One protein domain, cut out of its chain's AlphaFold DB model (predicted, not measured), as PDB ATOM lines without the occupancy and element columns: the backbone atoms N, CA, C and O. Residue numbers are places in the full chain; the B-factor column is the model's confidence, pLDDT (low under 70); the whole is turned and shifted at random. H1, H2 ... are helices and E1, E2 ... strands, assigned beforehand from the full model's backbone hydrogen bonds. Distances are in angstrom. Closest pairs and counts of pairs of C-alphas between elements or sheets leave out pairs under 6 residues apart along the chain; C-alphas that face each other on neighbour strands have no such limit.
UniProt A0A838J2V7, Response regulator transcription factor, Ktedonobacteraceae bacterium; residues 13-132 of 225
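What this domain is: This is residues 13 to 132 of the 225 residues of the protein "Response regulator transcription factor" of Ktedonobacteraceae bacterium (UniProt A0A838J2V7). A small, twisted three-stranded sheet is covered on one face by two helices, H2 and H3, and the long helix H1 packs on those two helices on the side away from the sheet. H1 and H3 run the same way, nearly parallel and side by side but shifted along the longest axis, while the shorter H2 runs against both, giving a three-helix bundle with the sheet E1, E3, E2 on the side of H2 and H3 away from H1. The printed part has 120 residues with three named helices and three named strands, in the order H1, H2, E1, E2, E3, H3; the class is mixed, helices and strands, and the sheet is antiparallel. The whole is compact, with a radius of gyration of the C-alphas of 14.8 A, and elongated, spanning 51 by 31 by 26 A.

Where its parts are: In the sheet, E1 is residues 60 to 64, E2 is residues 77 to 83, 19.2 A long, and E3 is residues 86 to 93, 21.2 A long. H3, residues 106 to 131, is 36.8 A from first to last C-alpha and ends with C-alpha 131 at (172.152, 195.990, 178.114). H2, residues 44 to 56, measures 17.8 A. H1, residues 13 to 35, measures 32.6 A and begins with C-alpha 13 at (167.701, 170.003, 220.316).

How they stand to each other: E3 is the inner strand and E1 and E2 are edge strands; the sheet is only just strongly twisted, its C-alphas lying up to 4.2 A off the best plane. E1 and E3 are antiparallel at 149 degrees, with N 63 and O 90 at 2.8 A, within hydrogen-bond range. E2 and E3 form a hairpin at 156 degrees, with N 91 and O 79 at 2.8 A. H2 and H3 are on the same face, a two-layer arrangement of helices over one face of a sheet. H3 is over E3 and E2 at a height over the sheet of 8.3 A, slantwise to the strands, at 40 degrees to E3 on the local plane; the closest C-alphas of H3 and E2 are Ala 111 and Val 81, 5.0 A apart. H2 is over E1 at a height of 8.5 A, along the strands; its closest C-alpha pair with E1 is Glu 49 and Leu 62, 6.0 A. H2 and H3 are close but not clearly touching, with the C-alphas of Trp 44 and Ser 121 closest at 7.5 A. H1 is not on the sheet. It touches H3, the same way at a shallow tilt of 3 degrees, closest at the C-alphas of Ala 33 and Leu 117, 6.5 A. H1 and H2 form a helical hairpin, opposite ways at a shallow tilt of 32 degrees; they touch through residues 25 to 29 of H1 and 51 to 56 of H2 alone, closest at the C-alphas of Leu 25 and Cys 55, 6.6 A. The three helices are an up-and-down bundle, each running against the one before it. In H1, H2 and H3 every O i to N i+4 pair is within hydrogen-bond range.

The domain as a whole: The C-alphas of Asp 13 and Ser 132 are the two farthest apart, at 51.6 A. The printed part has no cut. The links E1 to E2 and E3 to H3 are long, 12 residues each. The mean pLDDT of the printed part is 82.5; residue 13 and residues 36 to 42, 66 to 73 and 125 to 132 are under 70.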
ATOM      1  N   ASP A  13     166.543 169.152 220.590       63.25
ATOM      2  CA  ASP A  13     167.701 170.003 220.316       63.25
ATOM      3  C   ASP A  13     168.248 169.766 218.896       63.25
ATOM      4  O   ASP A  13     168.449 170.719 218.154       63.25
ATOM      5  N   ASN A  14     168.335 168.507 218.443       72.25
ATOM      6  CA  ASN A  14     168.790 168.172 217.087       72.25
ATOM      7  C   ASN A  14     167.795 168.632 216.003       72.25
ATOM      8  O   ASN A  14     168.203 168.995 214.899       72.25
ATOM      9  N   GLU A  15     166.490 168.615 216.301       80.19
ATOM     10  CA  GLU A  15     165.446 169.130 215.402       80.19
ATOM     11  C   GLU A  15     165.574 170.643 215.209       80.19
ATOM     12  O   GLU A  15     165.531 171.150 214.084       80.19
ATOM     13  N   LEU A  16     165.742 171.369 216.316       82.88
ATOM     14  CA  LEU A  16     165.876 172.816 216.291       82.88
ATOM     15  C   LEU A  16     167.195 173.241 215.636       82.88
ATOM     16  O   LEU A  16     167.185 174.174 214.833       82.88
ATOM     17  N   ASP A  17     168.287 172.526 215.909       87.25
ATOM     18  CA  ASP A  17     169.600 172.764 215.307       87.25
ATOM     19  C   ASP A  17     169.547 172.638 213.781       87.25
ATOM     20  O   ASP A  17     170.025 173.526 213.077       87.25
ATOM     21  N   ALA A  18     168.893 171.598 213.246       87.94
ATOM     22  CA  ALA A  18     168.748 171.414 211.802       87.94
ATOM     23  C   ALA A  18     167.962 172.561 211.140       87.94
ATOM     24  O   ALA A  18     168.334 173.041 210.067       87.94
ATOM     25  N   VAL A  19     166.885 173.031 211.780       89.44
ATOM     26  CA  VAL A  19     166.074 174.152 211.276       89.44
ATOM     27  C   VAL A  19     166.835 175.479 211.371       89.44
ATOM     28  O   VAL A  19     166.772 176.297 210.450       89.44
ATOM     29  N   GLN A  20     167.561 175.718 212.464       91.00
ATOM     30  CA  GLN A  20     168.385 176.917 212.632       91.00
ATOM     31  C   GLN A  20     169.536 176.949 211.626       91.00
ATOM     32  O   GLN A  20     169.751 177.972 210.974       91.00
ATOM     33  N   GLU A  21     170.217 175.821 211.449       93.06
ATOM     34  CA  GLU A  21     171.277 175.652 210.462       93.06
ATOM     35  C   GLU A  21     170.757 175.886 209.040       93.06
ATOM     36  O   GLU A  21     171.373 176.630 208.276       93.06
ATOM     37  N   TRP A  22     169.582 175.345 208.699       94.50
ATOM     38  CA  TRP A  22     168.946 175.611 207.411       94.50
ATOM     39  C   TRP A  22     168.632 177.096 207.205       94.50
ATOM     40  O   TRP A  22     168.926 177.648 206.145       94.50
ATOM     41  N   ASN A  23     168.068 177.771 208.209       93.50
ATOM     42  CA  ASN A  23     167.752 179.196 208.108       93.50
ATOM     43  C   ASN A  23     169.010 180.060 207.935       93.50
ATOM     44  O   ASN A  23     168.997 180.991 207.126       93.50
ATOM     45  N   ALA A  24     170.094 179.737 208.646       93.06
ATOM     46  CA  ALA A  24     171.382 180.403 208.484       93.06
ATOM     47  C   ALA A  24     171.942 180.188 207.069       93.06
ATOM     48  O   ALA A  24     172.236 181.157 206.369       93.06
ATOM     49  N   LEU A  25     171.982 178.934 206.605       93.94
ATOM     50  CA  LEU A  25     172.456 178.569 205.271       93.94
ATOM     51  C   LEU A  25     171.647 179.259 204.164       93.94
ATOM     52  O   LEU A  25     172.214 179.811 203.224       93.94
ATOM     53  N   ARG A  26     170.315 179.272 204.284       94.31
ATOM     54  CA  ARG A  26     169.415 179.972 203.360       94.31
ATOM     55  C   ARG A  26     169.755 181.464 203.284       94.31
ATOM     56  O   ARG A  26     169.792 182.016 202.185       94.31
ATOM     57  N   GLY A  27     169.999 182.103 204.429       92.44
ATOM     58  CA  GLY A  27     170.397 183.508 204.507       92.44
ATOM     59  C   GLY A  27     171.724 183.785 203.799       92.44
ATOM     60  O   GLY A  27     171.785 184.684 202.960       92.44
ATOM     61  N   GLU A  28     172.752 182.977 204.074       92.81
ATOM     62  CA  GLU A  28     174.074 183.107 203.444       92.81
ATOM     63  C   GLU A  28     173.999 182.946 201.921       92.81
ATOM     64  O   GLU A  28     174.498 183.795 201.183       92.81
ATOM     65  N   LEU A  29     173.291 181.920 201.442       91.62
ATOM     66  CA  LEU A  29     173.128 181.646 200.015       91.62
ATOM     67  C   LEU A  29     172.395 182.774 199.271       91.62
ATOM     68  O   LEU A  29     172.779 183.141 198.157       91.62
ATOM     69  N   LEU A  30     171.347 183.343 199.875       89.81
ATOM     70  CA  LEU A  30     170.624 184.481 199.299       89.81
ATOM     71  C   LEU A  30     171.482 185.746 199.282       89.81
ATOM     72  O   LEU A  30     171.508 186.459 198.279       89.81
ATOM     73  N   GLN A  31     172.207 186.021 200.369       88.75
ATOM     74  CA  GLN A  31     173.112 187.166 200.438       88.75
ATOM     75  C   GLN A  31     174.208 187.058 199.378       88.75
ATOM     76  O   GLN A  31     174.488 188.033 198.683       88.75
ATOM     77  N   PHE A  32     174.774 185.868 199.214       85.50
ATOM     78  CA  PHE A  32     175.778 185.572 198.208       85.50
ATOM     79  C   PHE A  32     175.288 185.831 196.779       85.50
ATOM     80  O   PHE A  32     176.011 186.458 196.007       85.50
ATOM     81  N   ALA A  33     174.058 185.457 196.415       81.31
ATOM     82  CA  ALA A  33     173.522 185.801 195.091       81.31
ATOM     83  C   ALA A  33     173.336 187.311 194.872       81.31
ATOM     84  O   ALA A  33     173.455 187.784 193.742       81.31
ATOM     85  N   CYS A  34     173.063 188.075 195.930       78.12
ATOM     86  CA  CYS A  34     172.912 189.526 195.840       78.12
ATOM     87  C   CYS A  34     174.255 190.267 195.756       78.12
ATOM     88  O   CYS A  34     174.321 191.335 195.149       78.12
ATOM     89  N   THR A  35     175.315 189.739 196.375       75.44
ATOM     90  CA  THR A  35     176.637 190.389 196.436       75.44
ATOM     91  C   THR A  35     177.600 189.908 195.363       75.44
ATOM     92  O   THR A  35     178.545 190.627 195.031       75.44
ATOM     93  N   THR A  36     177.366 188.723 194.799       66.25
ATOM     94  CA  THR A  36     178.173 188.211 193.696       66.25
ATOM     95  C   THR A  36     177.818 188.984 192.438       66.25
ATOM     96  O   THR A  36     176.852 188.692 191.734       66.25
ATOM     97  N   THR A  37     178.611 190.009 192.145       58.31
ATOM     98  CA  THR A  37     178.645 190.577 190.805       58.31
ATOM     99  C   THR A  37     179.183 189.503 189.858       58.31
ATOM    100  O   THR A  37     180.065 188.738 190.255       58.31
ATOM    101  N   PRO A  38     178.665 189.391 188.621       53.25
ATOM    102  CA  PRO A  38     179.209 188.473 187.630       53.25
ATOM    103  C   PRO A  38     180.609 188.957 187.236       53.25
ATOM    104  O   PRO A  38     180.801 189.646 186.237       53.25
ATOM    105  N   VAL A  39     181.602 188.659 188.070       49.00
ATOM    106  CA  VAL A  39     183.004 188.832 187.729       49.00
ATOM    107  C   VAL A  39     183.316 187.714 186.753       49.00
ATOM    108  O   VAL A  39     183.188 186.534 187.067       49.00
ATOM    109  N   VAL A  40     183.716 188.112 185.552       51.53
ATOM    110  CA  VAL A  40     183.982 187.266 184.382       51.53
ATOM    111  C   VAL A  40     185.095 186.230 184.637       51.53
ATOM    112  O   VAL A  40     185.469 185.525 183.721       51.53
ATOM    113  N   SER A  41     185.654 186.087 185.843       49.59
ATOM    114  CA  SER A  41     186.828 185.246 186.110       49.59
ATOM    115  C   SER A  41     186.545 183.855 186.693       49.59
ATOM    116  O   SER A  41     187.476 183.051 186.706       49.59
ATOM    117  N   GLN A  42     185.326 183.535 187.163       60.59
ATOM    118  CA  GLN A  42     184.995 182.180 187.647       60.59
ATOM    119  C   GLN A  42     183.601 181.689 187.205       60.59
ATOM    120  O   GLN A  42     182.642 182.458 187.266       60.59
ATOM    121  N   PRO A  43     183.455 180.405 186.806       71.75
ATOM    122  CA  PRO A  43     182.168 179.821 186.430       71.75
ATOM    123  C   PRO A  43     181.201 179.782 187.609       71.75
ATOM    124  O   PRO A  43     181.588 179.371 188.706       71.75
ATOM    125  N   TRP A  44     179.921 180.076 187.373       77.25
ATOM    126  CA  TRP A  44     178.911 180.027 188.432       77.25
ATOM    127  C   TRP A  44     178.775 178.629 189.057       77.25
ATOM    128  O   TRP A  44     178.515 178.518 190.253       77.25
ATOM    129  N   ARG A  45     179.042 177.546 188.310       82.50
ATOM    130  CA  ARG A  45     179.098 176.197 188.910       82.50
ATOM    131  C   ARG A  45     180.079 176.137 190.070       82.50
ATOM    132  O   ARG A  45     179.710 175.777 191.182       82.50
ATOM    133  N   ARG A  46     181.317 176.544 189.797       81.69
ATOM    134  CA  ARG A  46     182.427 176.437 190.738       81.69
ATOM    135  C   ARG A  46     182.255 177.396 191.906       81.69
ATOM    136  O   ARG A  46     182.535 177.024 193.044       81.69
ATOM    137  N   THR A  47     181.776 178.608 191.639       84.56
ATOM    138  CA  THR A  47     181.525 179.607 192.681       84.56
ATOM    139  C   THR A  47     180.442 179.115 193.642       84.56
ATOM    140  O   THR A  47     180.643 179.153 194.854       84.56
ATOM    141  N   LEU A  48     179.329 178.578 193.123       88.19
ATOM    142  CA  LEU A  48     178.249 178.047 193.955       88.19
ATOM    143  C   LEU A  48     178.665 176.771 194.703       88.19
ATOM    144  O   LEU A  48     178.382 176.658 195.890       88.19
ATOM    145  N   GLU A  49     179.370 175.838 194.054       89.12
ATOM    146  CA  GLU A  49     179.940 174.647 194.706       89.12
ATOM    147  C   GLU A  49     180.849 175.013 195.876       89.12
ATOM    148  O   GLU A  49     180.697 174.480 196.974       89.12
ATOM    149  N   THR A  50     181.792 175.929 195.642       88.44
ATOM    150  CA  THR A  50     182.766 176.354 196.652       88.44
ATOM    151  C   THR A  50     182.054 177.012 197.824       88.44
ATOM    152  O   THR A  50     182.369 176.727 198.978       88.44
ATOM    153  N   HIS A  51     181.061 177.855 197.536       89.75
ATOM    154  CA  HIS A  51     180.296 178.535 198.566       89.75
ATOM    155  C   HIS A  51     179.440 177.556 199.383       89.75
ATOM    156  O   HIS A  51     179.531 177.552 200.605       89.75
ATOM    157  N   ILE A  52     178.705 176.641 198.738       92.88
ATOM    158  CA  ILE A  52     177.939 175.589 199.429       92.88
ATOM    159  C   ILE A  52     178.856 174.709 200.280       92.88
ATOM    160  O   ILE A  52     178.548 174.446 201.443       92.88
ATOM    161  N   SER A  53     179.987 174.269 199.732       91.44
ATOM    162  CA  SER A  53     180.954 173.450 200.467       91.44
ATOM    163  C   SER A  53     181.483 174.193 201.696       91.44
ATOM    164  O   SER A  53     181.515 173.632 202.788       91.44
ATOM    165  N   HIS A  54     181.796 175.484 201.569       91.88
ATOM    166  CA  HIS A  54     182.221 176.316 202.691       91.88
ATOM    167  C   HIS A  54     181.132 176.453 203.769       91.88
ATOM    168  O   HIS A  54     181.371 176.100 204.925       91.88
ATOM    169  N   CYS A  55     179.925 176.894 203.399       91.38
ATOM    170  CA  CYS A  55     178.823 177.137 204.338       91.38
ATOM    171  C   CYS A  55     178.353 175.852 205.038       91.38
ATOM    172  O   CYS A  55     177.974 175.868 206.204       91.38
ATOM    173  N   THR A  56     178.432 174.707 204.353       93.31
ATOM    174  CA  THR A  56     178.042 173.404 204.916       93.31
ATOM    175  C   THR A  56     179.204 172.622 205.532       93.31
ATOM    176  O   THR A  56     178.981 171.547 206.098       93.31
ATOM    177  N   ARG A  57     180.437 173.148 205.479       92.56
ATOM    178  CA  ARG A  57     181.681 172.463 205.888       92.56
ATOM    179  C   ARG A  57     181.881 171.118 205.173       92.56
ATOM    180  O   ARG A  57     182.266 170.133 205.792       92.56
ATOM    181  N   GLY A  58     181.554 171.071 203.885       90.19
ATOM    182  CA  GLY A  58     181.657 169.885 203.032       90.19
ATOM    183  C   GLY A  58     180.528 168.864 203.203       90.19
ATOM    184  O   GLY A  58     180.559 167.824 202.558       90.19
ATOM    185  N   ARG A  59     179.514 169.139 204.036       92.50
ATOM    186  CA  ARG A  59     178.380 168.220 204.269       92.50
ATOM    187  C   ARG A  59     177.326 168.232 203.155       92.50
ATOM    188  O   ARG A  59     176.440 167.377 203.148       92.50
ATOM    189  N   ALA A  60     177.414 169.183 202.227       94.12
ATOM    190  CA  ALA A  60     176.610 169.232 201.014       94.12
ATOM    191  C   ALA A  60     177.486 169.466 199.782       94.12
ATOM    192  O   ALA A  60     178.458 170.220 199.832       94.12
ATOM    193  N   SER A  61     177.119 168.842 198.664       92.81
ATOM    194  CA  SER A  61     177.830 168.966 197.389       92.81
ATOM    195  C   SER A  61     176.863 169.008 196.209       92.81
ATOM    196  O   SER A  61     175.844 168.316 196.206       92.81
ATOM    197  N   LEU A  62     177.189 169.811 195.194       91.44
ATOM    198  CA  LEU A  62     176.471 169.817 193.921       91.44
ATOM    199  C   LEU A  62     177.127 168.856 192.934       91.44
ATOM    200  O   LEU A  62     178.347 168.729 192.865       91.44
ATOM    201  N   TYR A  63     176.290 168.203 192.143       88.88
ATOM    202  CA  TYR A  63     176.693 167.261 191.118       88.88
ATOM    203  C   TYR A  63     176.004 167.613 189.805       88.88
ATOM    204  O   TYR A  63     174.784 167.509 189.693       88.88
ATOM    205  N   TRP A  64     176.779 168.032 188.811       85.75
ATOM    206  CA  TRP A  64     176.262 168.513 187.529       85.75
ATOM    207  C   TRP A  64     176.032 167.392 186.518       85.75
ATOM    208  O   TRP A  64     176.653 166.331 186.585       85.75
ATOM    209  N   GLU A  65     175.161 167.652 185.545       73.19
ATOM    210  CA  GLU A  65     175.019 166.794 184.368       73.19
ATOM    211  C   GLU A  65     176.203 166.971 183.385       73.19
ATOM    212  O   GLU A  65     176.666 168.099 183.200       73.19
ATOM    213  N   PRO A  66     176.686 165.898 182.718       64.44
ATOM    214  CA  PRO A  66     176.246 164.509 182.856       64.44
ATOM    215  C   PRO A  66     176.740 163.869 184.167       64.44
ATOM    216  O   PRO A  66     177.945 163.796 184.420       64.44
ATOM    217  N   PHE A  67     175.816 163.375 184.997       60.88
ATOM    218  CA  PHE A  67     176.160 162.842 186.319       60.88
ATOM    219  C   PHE A  67     176.672 161.396 186.251       60.88
ATOM    220  O   PHE A  67     176.022 160.514 185.689       60.88
ATOM    221  N   THR A  68     177.817 161.128 186.885       55.12
ATOM    222  CA  THR A  68     178.322 159.764 187.106       55.12
ATOM    223  C   THR A  68     178.278 159.434 188.598       55.12
ATOM    224  O   THR A  68     178.966 160.057 189.405       55.12
ATOM    225  N   PHE A  69     177.486 158.421 188.968       55.59
ATOM    226  CA  PHE A  69     177.258 158.011 190.365       55.59
ATOM    227  C   PHE A  69     178.545 157.648 191.140       55.59
ATOM    228  O   PHE A  69     178.552 157.679 192.365       55.59
ATOM    229  N   GLY A  70     179.658 157.364 190.451       54.06
ATOM    230  CA  GLY A  70     180.931 156.967 191.068       54.06
ATOM    231  C   GLY A  70     181.661 158.048 191.881       54.06
ATOM    232  O   GLY A  70     182.642 157.724 192.539       54.06
ATOM    233  N   ARG A  71     181.219 159.316 191.852       54.78
ATOM    234  CA  ARG A  71     181.832 160.426 192.616       54.78
ATOM    235  C   ARG A  71     181.140 160.761 193.943       54.78
ATOM    236  O   ARG A  71     181.597 161.666 194.633       54.78
ATOM    237  N   ALA A  72     180.051 160.082 194.298       63.06
ATOM    238  CA  ALA A  72     179.181 160.488 195.404       63.06
ATOM    239  C   ALA A  72     179.101 159.447 196.536       63.06
ATOM    240  O   ALA A  72     178.020 159.133 197.019       63.06
ATOM    241  N   THR A  73     180.238 158.882 196.950       65.75
ATOM    242  CA  THR A  73     180.289 157.804 197.961       65.75
ATOM    243  C   THR A  73     180.002 158.266 199.390       65.75
ATOM    244  O   THR A  73     179.749 157.436 200.254       65.75
ATOM    245  N   GLU A  74     180.060 159.571 199.646       79.19
ATOM    246  CA  GLU A  74     179.913 160.159 200.985       79.19
ATOM    247  C   GLU A  74     178.486 160.664 201.269       79.19
ATOM    248  O   GLU A  74     178.172 161.005 202.407       79.19
ATOM    249  N   CYS A  75     177.619 160.704 200.252       85.12
ATOM    250  CA  CYS A  75     176.237 161.179 200.357       85.12
ATOM    251  C   CYS A  75     175.249 160.007 200.299       85.12
ATOM    252  O   CYS A  75     175.384 159.123 199.454       85.12
ATOM    253  N   ASP A  76     174.222 160.024 201.148       85.50
ATOM    254  CA  ASP A  76     173.132 159.034 201.154       85.50
ATOM    255  C   ASP A  76     171.798 159.607 200.651       85.50
ATOM    256  O   ASP A  76     170.912 158.859 200.231       85.50
ATOM    257  N   ARG A  77     171.668 160.936 200.639       89.44
ATOM    258  CA  ARG A  77     170.471 161.645 200.196       89.44
ATOM    259  C   ARG A  77     170.791 162.559 199.025       89.44
ATOM    260  O   ARG A  77     171.679 163.403 199.108       89.44
ATOM    261  N   PHE A  78     170.014 162.413 197.953       91.81
ATOM    262  CA  PHE A  78     170.140 163.206 196.735       91.81
ATOM    263  C   PHE A  78     168.814 163.876 196.396       91.81
ATOM    264  O   PHE A  78     167.784 163.212 196.287       91.81
ATOM    265  N   CYS A  79     168.861 165.185 196.182       93.25
ATOM    266  CA  CYS A  79     167.721 165.984 195.756       93.25
ATOM    267  C   CYS A  79     168.005 166.576 194.379       93.25
ATOM    268  O   CYS A  79     169.104 167.058 194.101       93.25
ATOM    269  N   GLU A  80     167.022 166.523 193.487       94.12
ATOM    270  CA  GLU A  80     167.191 167.048 192.138       94.12
ATOM    271  C   GLU A  80     167.222 168.583 192.146       94.12
ATOM    272  O   GLU A  80     166.304 169.235 192.641       94.12
ATOM    273  N   VAL A  81     168.259 169.165 191.540       94.31
ATOM    274  CA  VAL A  81     168.382 170.616 191.360       94.31
ATOM    275  C   VAL A  81     167.762 170.971 190.015       94.31
ATOM    276  O   VAL A  81     168.398 170.882 188.959       94.31
ATOM    277  N   ARG A  82     166.480 171.340 190.052       91.00
ATOM    278  CA  ARG A  82     165.664 171.632 188.870       91.00
ATOM    279  C   ARG A  82     164.879 172.926 189.053       91.00
ATOM    280  O   ARG A  82     164.263 173.147 190.090       91.00
ATOM    281  N   TYR A  83     164.846 173.739 188.001       88.25
ATOM    282  CA  TYR A  83     163.935 174.873 187.880       88.25
ATOM    283  C   TYR A  83     163.029 174.679 186.658       88.25
ATOM    284  O   TYR A  83     163.494 174.683 185.514       88.25
ATOM    285  N   GLN A  84     161.726 174.499 186.892       87.75
ATOM    286  CA  GLN A  84     160.735 174.169 185.857       87.75
ATOM    287  C   GLN A  84     161.164 172.949 185.014       87.75
ATOM    288  O   GLN A  84     161.259 171.845 185.538       87.75
ATOM    289  N   HIS A  85     161.444 173.138 183.720       77.00
ATOM    290  CA  HIS A  85     161.872 172.082 182.794       77.00
ATOM    291  C   HIS A  85     163.399 171.953 182.682       77.00
ATOM    292  O   HIS A  85     163.891 171.109 181.935       77.00
ATOM    293  N   THR A  86     164.163 172.799 183.380       79.56
ATOM    294  CA  THR A  86     165.627 172.790 183.325       79.56
ATOM    295  C   THR A  86     166.180 172.063 184.535       79.56
ATOM    296  O   THR A  86     166.033 172.517 185.669       79.56
ATOM    297  N   ARG A  87     166.830 170.931 184.279       85.81
ATOM    298  CA  ARG A  87     167.567 170.164 185.277       85.81
ATOM    299  C   ARG A  87     169.039 170.549 185.218       85.81
ATOM    300  O   ARG A  87     169.652 170.422 184.164       85.81
ATOM    301  N   TYR A  88     169.587 170.994 186.344       86.38
ATOM    302  CA  TYR A  88     170.995 171.379 186.459       86.38
ATOM    303  C   TYR A  88     171.868 170.237 186.982       86.38
ATOM    304  O   TYR A  88     173.048 170.156 186.636       86.38
ATOM    305  N   GLY A  89     171.291 169.357 187.803       90.19
ATOM    306  CA  GLY A  89     172.012 168.261 188.434       90.19
ATOM    307  C   GLY A  89     171.343 167.782 189.720       90.19
ATOM    308  O   GLY A  89     170.113 167.764 189.820       90.19
ATOM    309  N   PHE A  90     172.159 167.421 190.704       92.75
ATOM    310  CA  PHE A  90     171.738 166.974 192.028       92.75
ATOM    311  C   PHE A  90     172.478 167.704 193.142       92.75
ATOM    312  O   PHE A  90     173.642 168.067 193.004       92.75
ATOM    313  N   LEU A  91     171.801 167.848 194.271       94.75
ATOM    314  CA  LEU A  91     172.371 168.199 195.558       94.75
ATOM    315  C   LEU A  91     172.498 166.906 196.365       94.75
ATOM    316  O   LEU A  91     171.485 166.257 196.626       94.75
ATOM    317  N   GLY A  92     173.717 166.529 196.734       93.25
ATOM    318  CA  GLY A  92     173.975 165.434 197.664       93.25
ATOM    319  C   GLY A  92     174.232 165.958 199.071       93.25
ATOM    320  O   GLY A  92     174.876 166.995 199.243       93.25
ATOM    321  N   LEU A  93     173.719 165.236 200.061       93.75
ATOM    322  CA  LEU A  93     173.895 165.514 201.483       93.75
ATOM    323  C   LEU A  93     174.479 164.275 202.168       93.75
ATOM    324  O   LEU A  93     174.097 163.149 201.843       93.75
ATOM    325  N   VAL A  94     175.389 164.496 203.117       93.19
ATOM    326  CA  VAL A  94     175.930 163.418 203.958       93.19
ATOM    327  C   VAL A  94     174.865 162.884 204.933       93.19
ATOM    328  O   VAL A  94     173.948 163.634 205.303       93.19
ATOM    329  N   PRO A  95     175.004 161.634 205.415       90.06
ATOM    330  CA  PRO A  95     174.049 161.033 206.341       90.06
ATOM    331  C   PRO A  95     173.774 161.884 207.580       90.06
ATOM    332  O   PRO A  95     174.690 162.364 208.247       90.06
ATOM    333  N   GLY A  96     172.490 162.057 207.899       87.69
ATOM    334  CA  GLY A  96     172.030 162.790 209.085       87.69
ATOM    335  C   GLY A  96     172.123 164.318 208.995       87.69
ATOM    336  O   GLY A  96     171.665 165.001 209.908       87.69
ATOM    337  N   TYR A  97     172.661 164.885 207.912       90.81
ATOM    338  CA  TYR A  97     172.747 166.335 207.752       90.81
ATOM    339  C   TYR A  97     171.404 166.943 207.334       90.81
ATOM    340  O   TYR A  97     170.792 166.465 206.378       90.81
ATOM    341  N   LEU A  98     170.964 168.017 208.009       89.31
ATOM    342  CA  LEU A  98     169.691 168.713 207.756       89.31
ATOM    343  C   LEU A  98     168.478 167.764 207.740       89.31
ATOM    344  O   LEU A  98     167.675 167.751 206.799       89.31
ATOM    345  N   VAL A  99     168.383 166.903 208.751       89.31
ATOM    346  CA  VAL A  99     167.232 166.021 208.963       89.31
ATOM    347  C   VAL A  99     166.389 166.604 210.089       89.31
ATOM    348  O   VAL A  99     166.881 166.786 211.195       89.31
ATOM    349  N   SER A 100     165.126 166.902 209.788       87.50
ATOM    350  CA  SER A 100     164.140 167.377 210.756       87.50
ATOM    351  C   SER A 100     162.784 166.747 210.449       87.50
ATOM    352  O   SER A 100     162.333 166.750 209.305       87.50
ATOM    353  N   HIS A 101     162.121 166.216 211.469       85.75
ATOM    354  CA  HIS A 101     160.739 165.755 211.418       85.75
ATOM    355  C   HIS A 101     159.742 166.912 211.401       85.75
ATOM    356  O   HIS A 101     158.689 166.792 210.776       85.75
ATOM    357  N   ALA A 102     160.060 168.026 212.066       84.56
ATOM    358  CA  ALA A 102     159.224 169.224 212.033       84.56
ATOM    359  C   ALA A 102     159.222 169.885 210.644       84.56
ATOM    360  O   ALA A 102     158.237 170.515 210.261       84.56
ATOM    361  N   HIS A 103     160.310 169.720 209.889       85.31
ATOM    362  CA  HIS A 103     160.466 170.268 208.548       85.31
ATOM    363  C   HIS A 103     161.110 169.237 207.594       85.31
ATOM    364  O   HIS A 103     162.275 169.376 207.210       85.31
ATOM    365  N   PRO A 104     160.365 168.207 207.153       86.88
ATOM    366  CA  PRO A 104     160.927 167.100 206.369       86.88
ATOM    367  C   PRO A 104     161.486 167.536 205.006       86.88
ATOM    368  O   PRO A 104     162.393 166.899 204.469       86.88
ATOM    369  N   ASP A 105     160.997 168.658 204.476       92.50
ATOM    370  CA  ASP A 105     161.322 169.131 203.131       92.50
ATOM    371  C   ASP A 105     162.609 169.969 203.035       92.50
ATOM    372  O   ASP A 105     162.944 170.410 201.938       92.50
ATOM    373  N   ILE A 106     163.373 170.169 204.125       94.06
ATOM    374  CA  ILE A 106     164.573 171.042 204.125       94.06
ATOM    375  C   ILE A 106     165.525 170.718 202.964       94.06
ATOM    376  O   ILE A 106     165.994 171.618 202.270       94.06
ATOM    377  N   ALA A 107     165.800 169.437 202.712       93.12
ATOM    378  CA  ALA A 107     166.706 169.039 201.634       93.12
ATOM    379  C   ALA A 107     166.168 169.399 200.241       93.12
ATOM    380  O   ALA A 107     166.924 169.830 199.367       93.12
ATOM    381  N   GLN A 108     164.855 169.261 200.045       94.81
ATOM    382  CA  GLN A 108     164.200 169.625 198.795       94.81
ATOM    383  C   GLN A 108     164.169 171.147 198.620       94.81
ATOM    384  O   GLN A 108     164.431 171.649 197.528       94.81
ATOM    385  N   GLU A 109     163.905 171.899 199.687       95.50
ATOM    386  CA  GLU A 109     163.991 173.359 199.672       95.50
ATOM    387  C   GLU A 109     165.403 173.854 199.376       95.50
ATOM    388  O   GLU A 109     165.570 174.808 198.617       95.50
ATOM    389  N   PHE A 110     166.422 173.189 199.921       96.38
ATOM    390  CA  PHE A 110     167.811 173.495 199.622       96.38
ATOM    391  C   PHE A 110     168.110 173.283 198.134       96.38
ATOM    392  O   PHE A 110     168.611 174.193 197.470       96.38
ATOM    393  N   ALA A 111     167.695 172.154 197.556       95.81
ATOM    394  CA  ALA A 111     167.847 171.918 196.121       95.81
ATOM    395  C   ALA A 111     167.100 172.959 195.262       95.81
ATOM    396  O   ALA A 111     167.646 173.443 194.264       95.81
ATOM    397  N   HIS A 112     165.887 173.357 195.659       95.50
ATOM    398  CA  HIS A 112     165.133 174.413 194.978       95.50
ATOM    399  C   HIS A 112     165.815 175.777 195.074       95.50
ATOM    400  O   HIS A 112     165.856 176.504 194.080       95.50
ATOM    401  N   LEU A 113     166.374 176.126 196.233       95.31
ATOM    402  CA  LEU A 113     167.127 177.362 196.400       95.31
ATOM    403  C   LEU A 113     168.355 177.365 195.489       95.31
ATOM    404  O   LEU A 113     168.538 178.317 194.740       95.31
ATOM    405  N   CYS A 114     169.138 176.282 195.454       94.31
ATOM    406  CA  CYS A 114     170.239 176.146 194.498       94.31
ATOM    407  C   CYS A 114     169.759 176.350 193.053       94.31
ATOM    408  O   CYS A 114     170.374 177.108 192.306       94.31
ATOM    409  N   ALA A 115     168.636 175.737 192.665       92.94
ATOM    410  CA  ALA A 115     168.070 175.892 191.327       92.94
ATOM    411  C   ALA A 115     167.640 177.340 191.023       92.94
ATOM    412  O   ALA A 115     167.836 177.810 189.903       92.94
ATOM    413  N   LEU A 116     167.093 178.058 192.009       92.38
ATOM    414  CA  LEU A 116     166.739 179.474 191.894       92.38
ATOM    415  C   LEU A 116     167.971 180.364 191.732       92.38
ATOM    416  O   LEU A 116     167.954 181.246 190.881       92.38
ATOM    417  N   LEU A 117     169.033 180.131 192.507       90.25
ATOM    418  CA  LEU A 117     170.279 180.902 192.415       90.25
ATOM    419  C   LEU A 117     170.937 180.701 191.049       90.25
ATOM    420  O   LEU A 117     171.332 181.670 190.404       90.25
ATOM    421  N   LEU A 118     170.961 179.456 190.566       86.94
ATOM    422  CA  LEU A 118     171.398 179.144 189.210       86.94
ATOM    423  C   LEU A 118     170.508 179.892 188.209       86.94
ATOM    424  O   LEU A 118     170.995 180.747 187.480       86.94
ATOM    425  N   ARG A 119     169.188 179.723 188.237       86.56
ATOM    426  CA  ARG A 119     168.304 180.450 187.312       86.56
ATOM    427  C   ARG A 119     168.485 181.976 187.359       86.56
ATOM    428  O   ARG A 119     168.424 182.640 186.325       86.56
ATOM    429  N   PHE A 120     168.696 182.544 188.540       85.38
ATOM    430  CA  PHE A 120     168.935 183.971 188.704       85.38
ATOM    431  C   PHE A 120     170.241 184.396 188.037       85.38
ATOM    432  O   PHE A 120     170.249 185.352 187.264       85.38
ATOM    433  N   SER A 121     171.315 183.635 188.242       78.12
ATOM    434  CA  SER A 121     172.580 183.889 187.564       78.12
ATOM    435  C   SER A 121     172.487 183.797 186.037       78.12
ATOM    436  O   SER A 121     173.027 184.645 185.329       78.12
ATOM    437  N   GLU A 122     171.726 182.826 185.532       74.69
ATOM    438  CA  GLU A 122     171.396 182.616 184.112       74.69
ATOM    439  C   GLU A 122     170.781 183.885 183.518       74.69
ATOM    440  O   GLU A 122     171.151 184.358 182.440       74.69
ATOM    441  N   TYR A 123     169.856 184.471 184.276       75.50
ATOM    442  CA  TYR A 123     169.145 185.680 183.909       75.50
ATOM    443  C   TYR A 123     170.016 186.937 184.005       75.50
ATOM    444  O   TYR A 123     169.975 187.767 183.100       75.50
ATOM    445  N   GLN A 124     170.827 187.089 185.055       73.75
ATOM    446  CA  GLN A 124     171.723 188.243 185.204       73.75
ATOM    447  C   GLN A 124     172.716 188.339 184.048       73.75
ATOM    448  O   GLN A 124     172.915 189.419 183.494       73.75
ATOM    449  N   VAL A 125     173.292 187.204 183.650       66.75
ATOM    450  CA  VAL A 125     174.179 187.105 182.489       66.75
ATOM    451  C   VAL A 125     173.432 187.534 181.221       66.75
ATOM    452  O   VAL A 125     173.902 188.403 180.491       66.75
ATOM    453  N   PHE A 126     172.223 187.016 180.998       65.94
ATOM    454  CA  PHE A 126     171.382 187.408 179.864       65.94
ATOM    455  C   PHE A 126     171.080 188.920 179.819       65.94
ATOM    456  O   PHE A 126     171.246 189.549 178.772       65.94
ATOM    457  N   VAL A 127     170.678 189.520 180.945       66.06
ATOM    458  CA  VAL A 127     170.376 190.960 181.041       66.06
ATOM    459  C   VAL A 127     171.624 191.806 180.820       66.06
ATOM    460  O   VAL A 127     171.568 192.781 180.071       66.06
ATOM    461  N   HIS A 128     172.754 191.425 181.423       64.94
ATOM    462  CA  HIS A 128     174.033 192.105 181.223       64.94
ATOM    463  C   HIS A 128     174.387 192.187 179.733       64.94
ATOM    464  O   HIS A 128     174.781 193.240 179.224       64.94
ATOM    465  N   TYR A 129     174.160 191.097 179.005       59.78
ATOM    466  CA  TYR A 129     174.433 191.040 177.579       59.78
ATOM    467  C   TYR A 129     173.460 191.853 176.720       59.78
ATOM    468  O   TYR A 129     173.898 192.523 175.785       59.78
ATOM    469  N   GLN A 130     172.161 191.854 177.038       59.88
ATOM    470  CA  GLN A 130     171.191 192.714 176.350       59.88
ATOM    471  C   GLN A 130     171.496 194.202 176.550       59.88
ATOM    472  O   GLN A 130     171.494 194.963 175.583       59.88
ATOM    473  N   ALA A 131     171.806 194.610 177.784       60.34
ATOM    474  CA  ALA A 131     172.152 195.990 178.114       60.34
ATOM    475  C   ALA A 131     173.434 196.465 177.404       60.34
ATOM    476  O   ALA A 131     173.572 197.651 177.118       60.34
ATOM    477  N   SER A 132     174.341 195.542 177.070       60.16
ATOM    478  CA  SER A 132     175.589 195.840 176.353       60.16
ATOM    479  C   SER A 132     175.412 196.028 174.836       60.16
ATOM    480  O   SER A 132     176.379 196.342 174.150       60.16
TER     481      SER A 132